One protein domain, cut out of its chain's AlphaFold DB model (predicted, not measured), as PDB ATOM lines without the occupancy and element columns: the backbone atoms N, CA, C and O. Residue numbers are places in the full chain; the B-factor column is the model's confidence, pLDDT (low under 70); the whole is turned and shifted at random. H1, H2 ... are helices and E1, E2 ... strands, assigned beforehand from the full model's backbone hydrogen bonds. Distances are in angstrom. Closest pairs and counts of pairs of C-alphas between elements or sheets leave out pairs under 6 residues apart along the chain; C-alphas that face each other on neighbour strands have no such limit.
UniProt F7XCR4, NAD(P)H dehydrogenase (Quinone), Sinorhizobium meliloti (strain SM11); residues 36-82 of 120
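This is residues 36 to 82 of the 120 residues of the protein "NAD(P)H dehydrogenase (Quinone)" of Sinorhizobium meliloti (strain SM11) (UniProt F7XCR4). The model is a flat, loose zigzag: helix H1, then strand E1 running back the other way as an extended strut, then helix H2, which folds back again along the other side of E1. The two helices lie on opposite sides of the strand and towards opposite ends of the long axis, with no contact between them. The printed part has 47 residues with two named helices and one named strand, in the order H1, E1, H2; the class is mixed, helices and strands, and E1 pairs with no named strand. The whole is loose, with a radius of gyration of the C-alphas of 13.5 A, and the C-alphas span 39 by 23 by 12 A along their three main axes.

H1, residues 38 to 49, is followed by a tight link of 4 residues to E1, residues 54 to 59. H1 and E1 have 2 pairs of C-alphas within 8 A; the closest C-alphas of the two are those of Trp 43 and Gln 54, 7.1 A apart, and their centres are 12.5 A apart. A short link of 9 residues joins E1 to H2, residues 69 to 79. E1 and H2 have 6 pairs of C-alphas within 8 A, the closest those of Leu 57 and Ala 77 at 5.9 A, and their centres are 12.6 A apart. H1 and H2 are apart, with no C-alpha of the one within 8 A of the other. In H2 every O i to N i+4 pair is within hydrogen-bond range; in H1 it is 7 of 8.

H1 begins at C-alpha 38, at (40.397, -34.237, 8.078), and runs 17.0 A from first to last C-alpha, to Ile 49. E1 runs 16.0 A, from C-alpha 54 at (43.274, -44.759, 15.470) to C-alpha 59 at (37.632, -44.402, 0.481). In the link after it, residues 62 to 64 are a helical run too short to bear a name. H2 is 15.4 A long from Gln 69 to Ala 79 and ends at C-alpha 79, at (41.113, -55.292, 3.266).

The two C-alphas farthest apart are those of Ser 48 and Ser 68, at 39.0 A, and the C-alphas of the first and last printed residues, Asp 36 and Asp 82, are 21.3 A apart. The printed part has no cut, and neither of its two links is long. The mean pLDDT of the printed part is 92.2, and no printed residue is under 70.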
ATOM      1  N   ASP A  36      45.256 -33.250   3.077       92.19
ATOM      2  CA  ASP A  36      44.401 -33.911   4.059       92.19
ATOM      3  C   ASP A  36      44.351 -33.107   5.367       92.19
ATOM      4  O   ASP A  36      45.272 -33.153   6.183       92.19
ATOM      5  N   PHE A  37      43.258 -32.371   5.578       91.81
ATOM      6  CA  PHE A  37      42.981 -31.680   6.842       91.81
ATOM      7  C   PHE A  37      42.108 -32.494   7.804       91.81
ATOM      8  O   PHE A  37      42.087 -32.214   9.004       91.81
ATOM      9  N   LEU A  38      41.379 -33.490   7.298       92.00
ATOM     10  CA  LEU A  38      40.397 -34.237   8.078       92.00
ATOM     11  C   LEU A  38      41.089 -35.224   9.016       92.00
ATOM     12  O   LEU A  38      40.815 -35.232  10.217       92.00
ATOM     13  N   THR A  39      42.000 -36.029   8.476       93.00
ATOM     14  CA  THR A  39      42.735 -37.045   9.233       93.00
ATOM     15  C   THR A  39      43.518 -36.444  10.405       93.00
ATOM     16  O   THR A  39      43.303 -36.895  11.534       93.00
ATOM     17  N   PRO A  40      44.363 -35.400  10.233       94.00
ATOM     18  CA  PRO A  40      45.095 -34.821  11.364       94.00
ATOM     19  C   PRO A  40      44.176 -34.160  12.401       94.00
ATOM     20  O   PRO A  40      44.448 -34.239  13.603       94.00
ATOM     21  N   TYR A  41      43.066 -33.550  11.972       95.12
ATOM     22  CA  TYR A  41      42.091 -32.963  12.889       95.12
ATOM     23  C   TYR A  41      41.410 -34.028  13.754       95.12
ATOM     24  O   TYR A  41      41.388 -33.910  14.983       95.12
ATOM     25  N   LEU A  42      40.880 -35.084  13.128       94.50
ATOM     26  CA  LEU A  42      40.219 -36.179  13.837       94.50
ATOM     27  C   LEU A  42      41.193 -36.899  14.764       94.50
ATOM     28  O   LEU A  42      40.844 -37.163  15.918       94.50
ATOM     29  N   TRP A  43      42.431 -37.104  14.307       94.00
ATOM     30  CA  TRP A  43      43.481 -37.674  15.135       94.00
ATOM     31  C   TRP A  43      43.644 -36.903  16.440       94.00
ATOM     32  O   TRP A  43      43.577 -37.499  17.519       94.00
ATOM     33  N   LEU A  44      43.774 -35.576  16.366       94.62
ATOM     34  CA  LEU A  44      43.952 -34.723  17.537       94.62
ATOM     35  C   LEU A  44      42.696 -34.672  18.418       94.62
ATOM     36  O   LEU A  44      42.790 -34.792  19.643       94.62
ATOM     37  N   ALA A  45      41.518 -34.514  17.814       92.81
ATOM     38  CA  ALA A  45      40.255 -34.396  18.535       92.81
ATOM     39  C   ALA A  45      39.954 -35.661  19.356       92.81
ATOM     40  O   ALA A  45      39.702 -35.573  20.564       92.81
ATOM     41  N   LEU A  46      40.067 -36.838  18.739       91.81
ATOM     42  CA  LEU A  46      39.844 -38.135  19.384       91.81
ATOM     43  C   LEU A  46      40.976 -38.470  20.370       91.81
ATOM     44  O   LEU A  46      40.735 -38.945  21.493       91.81
ATOM     45  N   SER A  47      42.207 -38.068  20.042       90.25
ATOM     46  CA  SER A  47      43.331 -38.134  20.976       90.25
ATOM     47  C   SER A  47      43.123 -37.250  22.208       90.25
ATOM     48  O   SER A  47      43.574 -37.606  23.298       90.25
ATOM     49  N   SER A  48      42.387 -36.147  22.119       88.81
ATOM     50  CA  SER A  48      42.123 -35.297  23.286       88.81
ATOM     51  C   SER A  48      41.175 -35.943  24.307       88.81
ATOM     52  O   SER A  48      41.231 -35.614  25.492       88.81
ATOM     53  N   ILE A  49      40.326 -36.888  23.879       88.06
ATOM     54  CA  ILE A  49      39.295 -37.494  24.740       88.06
ATOM     55  C   ILE A  49      39.667 -38.867  25.298       88.06
ATOM     56  O   ILE A  49      39.128 -39.252  26.338       88.06
ATOM     57  N   GLY A  50      40.599 -39.589  24.674       85.62
ATOM     58  CA  GLY A  50      40.972 -40.924  25.157       85.62
ATOM     59  C   GLY A  50      41.398 -41.930  24.097       85.62
ATOM     60  O   GLY A  50      41.994 -42.935  24.457       85.62
ATOM     61  N   LEU A  51      41.190 -41.643  22.813       89.88
ATOM     62  CA  LEU A  51      41.385 -42.597  21.719       89.88
ATOM     63  C   LEU A  51      42.682 -42.270  20.966       89.88
ATOM     64  O   LEU A  51      42.698 -41.344  20.162       89.88
ATOM     65  N   ARG A  52      43.808 -42.916  21.302       88.00
ATOM     66  CA  ARG A  52      45.106 -42.691  20.606       88.00
ATOM     67  C   ARG A  52      45.336 -43.695  19.496       88.00
ATOM     68  O   ARG A  52      45.996 -43.362  18.518       88.00
ATOM     69  N   THR A  53      44.799 -44.897  19.646       89.56
ATOM     70  CA  THR A  53      44.961 -45.956  18.655       89.56
ATOM     71  C   THR A  53      43.884 -45.829  17.596       89.56
ATOM     72  O   THR A  53      42.806 -46.405  17.715       89.56
ATOM     73  N   GLN A  54      44.186 -45.044  16.569       91.00
ATOM     74  CA  GLN A  54      43.274 -44.759  15.470       91.00
ATOM     75  C   GLN A  54      43.827 -45.341  14.171       91.00
ATOM     76  O   GLN A  54      44.988 -45.100  13.837       91.00
ATOM     77  N   GLN A  55      42.992 -46.062  13.426       92.81
ATOM     78  CA  GLN A  55      43.290 -46.508  12.068       92.81
ATOM     79  C   GLN A  55      42.324 -45.843  11.086       92.81
ATOM     80  O   GLN A  55      41.108 -46.004  11.193       92.81
ATOM     81  N   PHE A  56      42.870 -45.107  10.117       93.00
ATOM     82  CA  PHE A  56      42.089 -44.432   9.084       93.00
ATOM     83  C   PHE A  56      41.995 -45.281   7.820       93.00
ATOM     84  O   PHE A  56      42.994 -45.816   7.341       93.00
ATOM     85  N   LEU A  57      40.789 -45.364   7.265       93.81
ATOM     86  CA  LEU A  57      40.465 -46.126   6.064       93.81
ATOM     87  C   LEU A  57      39.882 -45.178   5.017       93.81
ATOM     88  O   LEU A  57      38.672 -44.919   5.014       93.81
ATOM     89  N   PRO A  58      40.733 -44.602   4.154       92.62
ATOM     90  CA  PRO A  58      40.287 -43.646   3.158       92.62
ATOM     91  C   PRO A  58      39.631 -44.360   1.964       92.62
ATOM     92  O   PRO A  58      40.270 -45.138   1.256       92.62
ATOM     93  N   LEU A  59      38.367 -44.040   1.695       94.44
ATOM     94  CA  LEU A  59      37.632 -44.402   0.481       94.44
ATOM     95  C   LEU A  59      37.491 -43.152  -0.401       94.44
ATOM     96  O   LEU A  59      36.570 -42.356  -0.244       94.44
ATOM     97  N   GLN A  60      38.445 -42.949  -1.302       92.81
ATOM     98  CA  GLN A  60      38.607 -41.704  -2.062       92.81
ATOM     99  C   GLN A  60      38.202 -41.840  -3.523       92.81
ATOM    100  O   GLN A  60      38.124 -42.948  -4.053       92.81
ATOM    101  N   GLY A  61      38.013 -40.700  -4.189       93.19
ATOM    102  CA  GLY A  61      37.665 -40.672  -5.604       93.19
ATOM    103  C   GLY A  61      36.255 -41.193  -5.877       93.19
ATOM    104  O   GLY A  61      35.987 -41.646  -6.987       93.19
ATOM    105  N   THR A  62      35.353 -41.169  -4.888       94.31
ATOM    106  CA  THR A  62      34.020 -41.779  -5.020       94.31
ATOM    107  C   THR A  62      33.155 -41.106  -6.079       94.31
ATOM    108  O   THR A  62      32.262 -41.752  -6.615       94.31
ATOM    109  N   ALA A  63      33.449 -39.853  -6.440       93.62
ATOM    110  CA  ALA A  63      32.771 -39.151  -7.529       93.62
ATOM    111  C   ALA A  63      33.114 -39.721  -8.919       93.62
ATOM    112  O   ALA A  63      32.397 -39.453  -9.876       93.62
ATOM    113  N   PHE A  64      34.192 -40.503  -9.027       92.50
ATOM    114  CA  PHE A  64      34.643 -41.148 -10.263       92.50
ATOM    115  C   PHE A  64      34.296 -42.643 -10.312       92.50
ATOM    116  O   PHE A  64      34.736 -43.344 -11.221       92.50
ATOM    117  N   LEU A  65      33.570 -43.155  -9.313       93.69
ATOM    118  CA  LEU A  65      33.182 -44.559  -9.245       93.69
ATOM    119  C   LEU A  65      31.778 -44.752  -9.807       93.69
ATOM    120  O   LEU A  65      30.814 -44.150  -9.332       93.69
ATOM    121  N   ASP A  66      31.654 -45.690 -10.738       92.81
ATOM    122  CA  ASP A  66      30.354 -46.207 -11.141       92.81
ATOM    123  C   ASP A  66      29.770 -47.138 -10.068       92.81
ATOM    124  O   ASP A  66      30.465 -47.644  -9.176       92.81
ATOM    125  N   ARG A  67      28.473 -47.445 -10.189       89.75
ATOM    126  CA  ARG A  67      27.731 -48.291  -9.236       89.75
ATOM    127  C   ARG A  67      28.361 -49.672  -9.014       89.75
ATOM    128  O   ARG A  67      28.236 -50.221  -7.923       89.75
ATOM    129  N   SER A  68      29.030 -50.224 -10.026       93.38
ATOM    130  CA  SER A  68      29.744 -51.505  -9.940       93.38
ATOM    131  C   SER A  68      31.103 -51.397  -9.239       93.38
ATOM    132  O   SER A  68      31.571 -52.379  -8.669       93.38
ATOM    133  N   GLN A  69      31.723 -50.214  -9.241       93.06
ATOM    134  CA  GLN A  69      33.065 -49.976  -8.701       93.06
ATOM    135  C   GLN A  69      33.043 -49.594  -7.215       93.06
ATOM    136  O   GLN A  69      34.003 -49.860  -6.495       93.06
ATOM    137  N   GLY A  70      31.939 -49.012  -6.734       92.12
ATOM    138  CA  GLY A  70      31.758 -48.642  -5.325       92.12
ATOM    139  C   GLY A  70      32.005 -49.794  -4.335       92.12
ATOM    140  O   GLY A  70      32.816 -49.626  -3.420       92.12
ATOM    141  N   PRO A  71      31.368 -50.971  -4.511       94.56
ATOM    142  CA  PRO A  71      31.605 -52.131  -3.651       94.56
ATOM    143  C   PRO A  71      33.066 -52.598  -3.658       94.56
ATOM    144  O   PRO A  71      33.641 -52.788  -2.593       94.56
ATOM    145  N   LEU A  72      33.699 -52.675  -4.832       94.31
ATOM    146  CA  LEU A  72      35.103 -53.086  -4.964       94.31
ATOM    147  C   LEU A  72      36.056 -52.124  -4.241       94.31
ATOM    148  O   LEU A  72      36.981 -52.551  -3.551       94.31
ATOM    149  N   ALA A  73      35.822 -50.817  -4.369       92.94
ATOM    150  CA  ALA A  73      36.618 -49.802  -3.688       92.94
ATOM    151  C   ALA A  73      36.459 -49.884  -2.160       92.94
ATOM    152  O   ALA A  73      37.445 -49.773  -1.429       92.94
ATOM    153  N   ARG A  74      35.235 -50.133  -1.673       93.50
ATOM    154  CA  ARG A  74      34.967 -50.380  -0.252       93.50
ATOM    155  C   ARG A  74      35.677 -51.638   0.240       93.50
ATOM    156  O   ARG A  74      36.318 -51.583   1.284       93.50
ATOM    157  N   ASP A  75      35.588 -52.742  -0.491       94.69
ATOM    158  CA  ASP A  75      36.200 -54.010  -0.090       94.69
ATOM    159  C   ASP A  75      37.727 -53.896  -0.046       94.69
ATOM    160  O   ASP A  75      38.357 -54.371   0.896       94.69
ATOM    161  N   LYS A  76      38.322 -53.154  -0.988       92.50
ATOM    162  CA  LYS A  76      39.748 -52.808  -0.948       92.50
ATOM    163  C   LYS A  76      40.115 -51.980   0.286       92.50
ATOM    164  O   LYS A  76      41.154 -52.231   0.889       92.50
ATOM    165  N   ALA A  77      39.288 -51.004   0.665       92.06
ATOM    166  CA  ALA A  77      39.518 -50.226   1.881       92.06
ATOM    167  C   ALA A  77      39.415 -51.111   3.133       92.06
ATOM    168  O   ALA A  77      40.270 -51.032   4.007       92.06
ATOM    169  N   LEU A  78      38.424 -52.004   3.201       93.00
ATOM    170  CA  LEU A  78      38.260 -52.936   4.321       93.00
ATOM    171  C   LEU A  78      39.392 -53.964   4.409       93.00
ATOM    172  O   LEU A  78      39.785 -54.322   5.512       93.00
ATOM    173  N   ALA A  79      39.955 -54.399   3.284       92.69
ATOM    174  CA  ALA A  79      41.113 -55.292   3.266       92.69
ATOM    175  C   ALA A  79      42.376 -54.664   3.887       92.69
ATOM    176  O   ALA A  79      43.294 -55.391   4.255       92.69
ATOM    177  N   ALA A  80      42.429 -53.333   4.020       88.88
ATOM    178  CA  ALA A  80      43.512 -52.628   4.701       88.88
ATOM    179  C   ALA A  80      43.310 -52.514   6.224       88.88
ATOM    180  O   ALA A  80      44.186 -51.981   6.905       88.88
ATOM    181  N   LEU A  81      42.173 -52.978   6.769       90.56
ATOM    182  CA  LEU A  81      41.956 -53.042   8.215       90.56
ATOM    183  C   LEU A  81      43.012 -53.935   8.862       90.56
ATOM    184  O   LEU A  81      43.179 -55.090   8.480       90.56
ATOM    185  N   ASP A  82      43.668 -53.411   9.891       87.69
ATOM    186  CA  ASP A  82      44.583 -54.179  10.719       87.69
ATOM    187  C   ASP A  82      43.879 -54.498  12.037       87.69
ATOM    188  O   ASP A  82      43.797 -53.685  12.962       87.69
TER     189      ASP A  82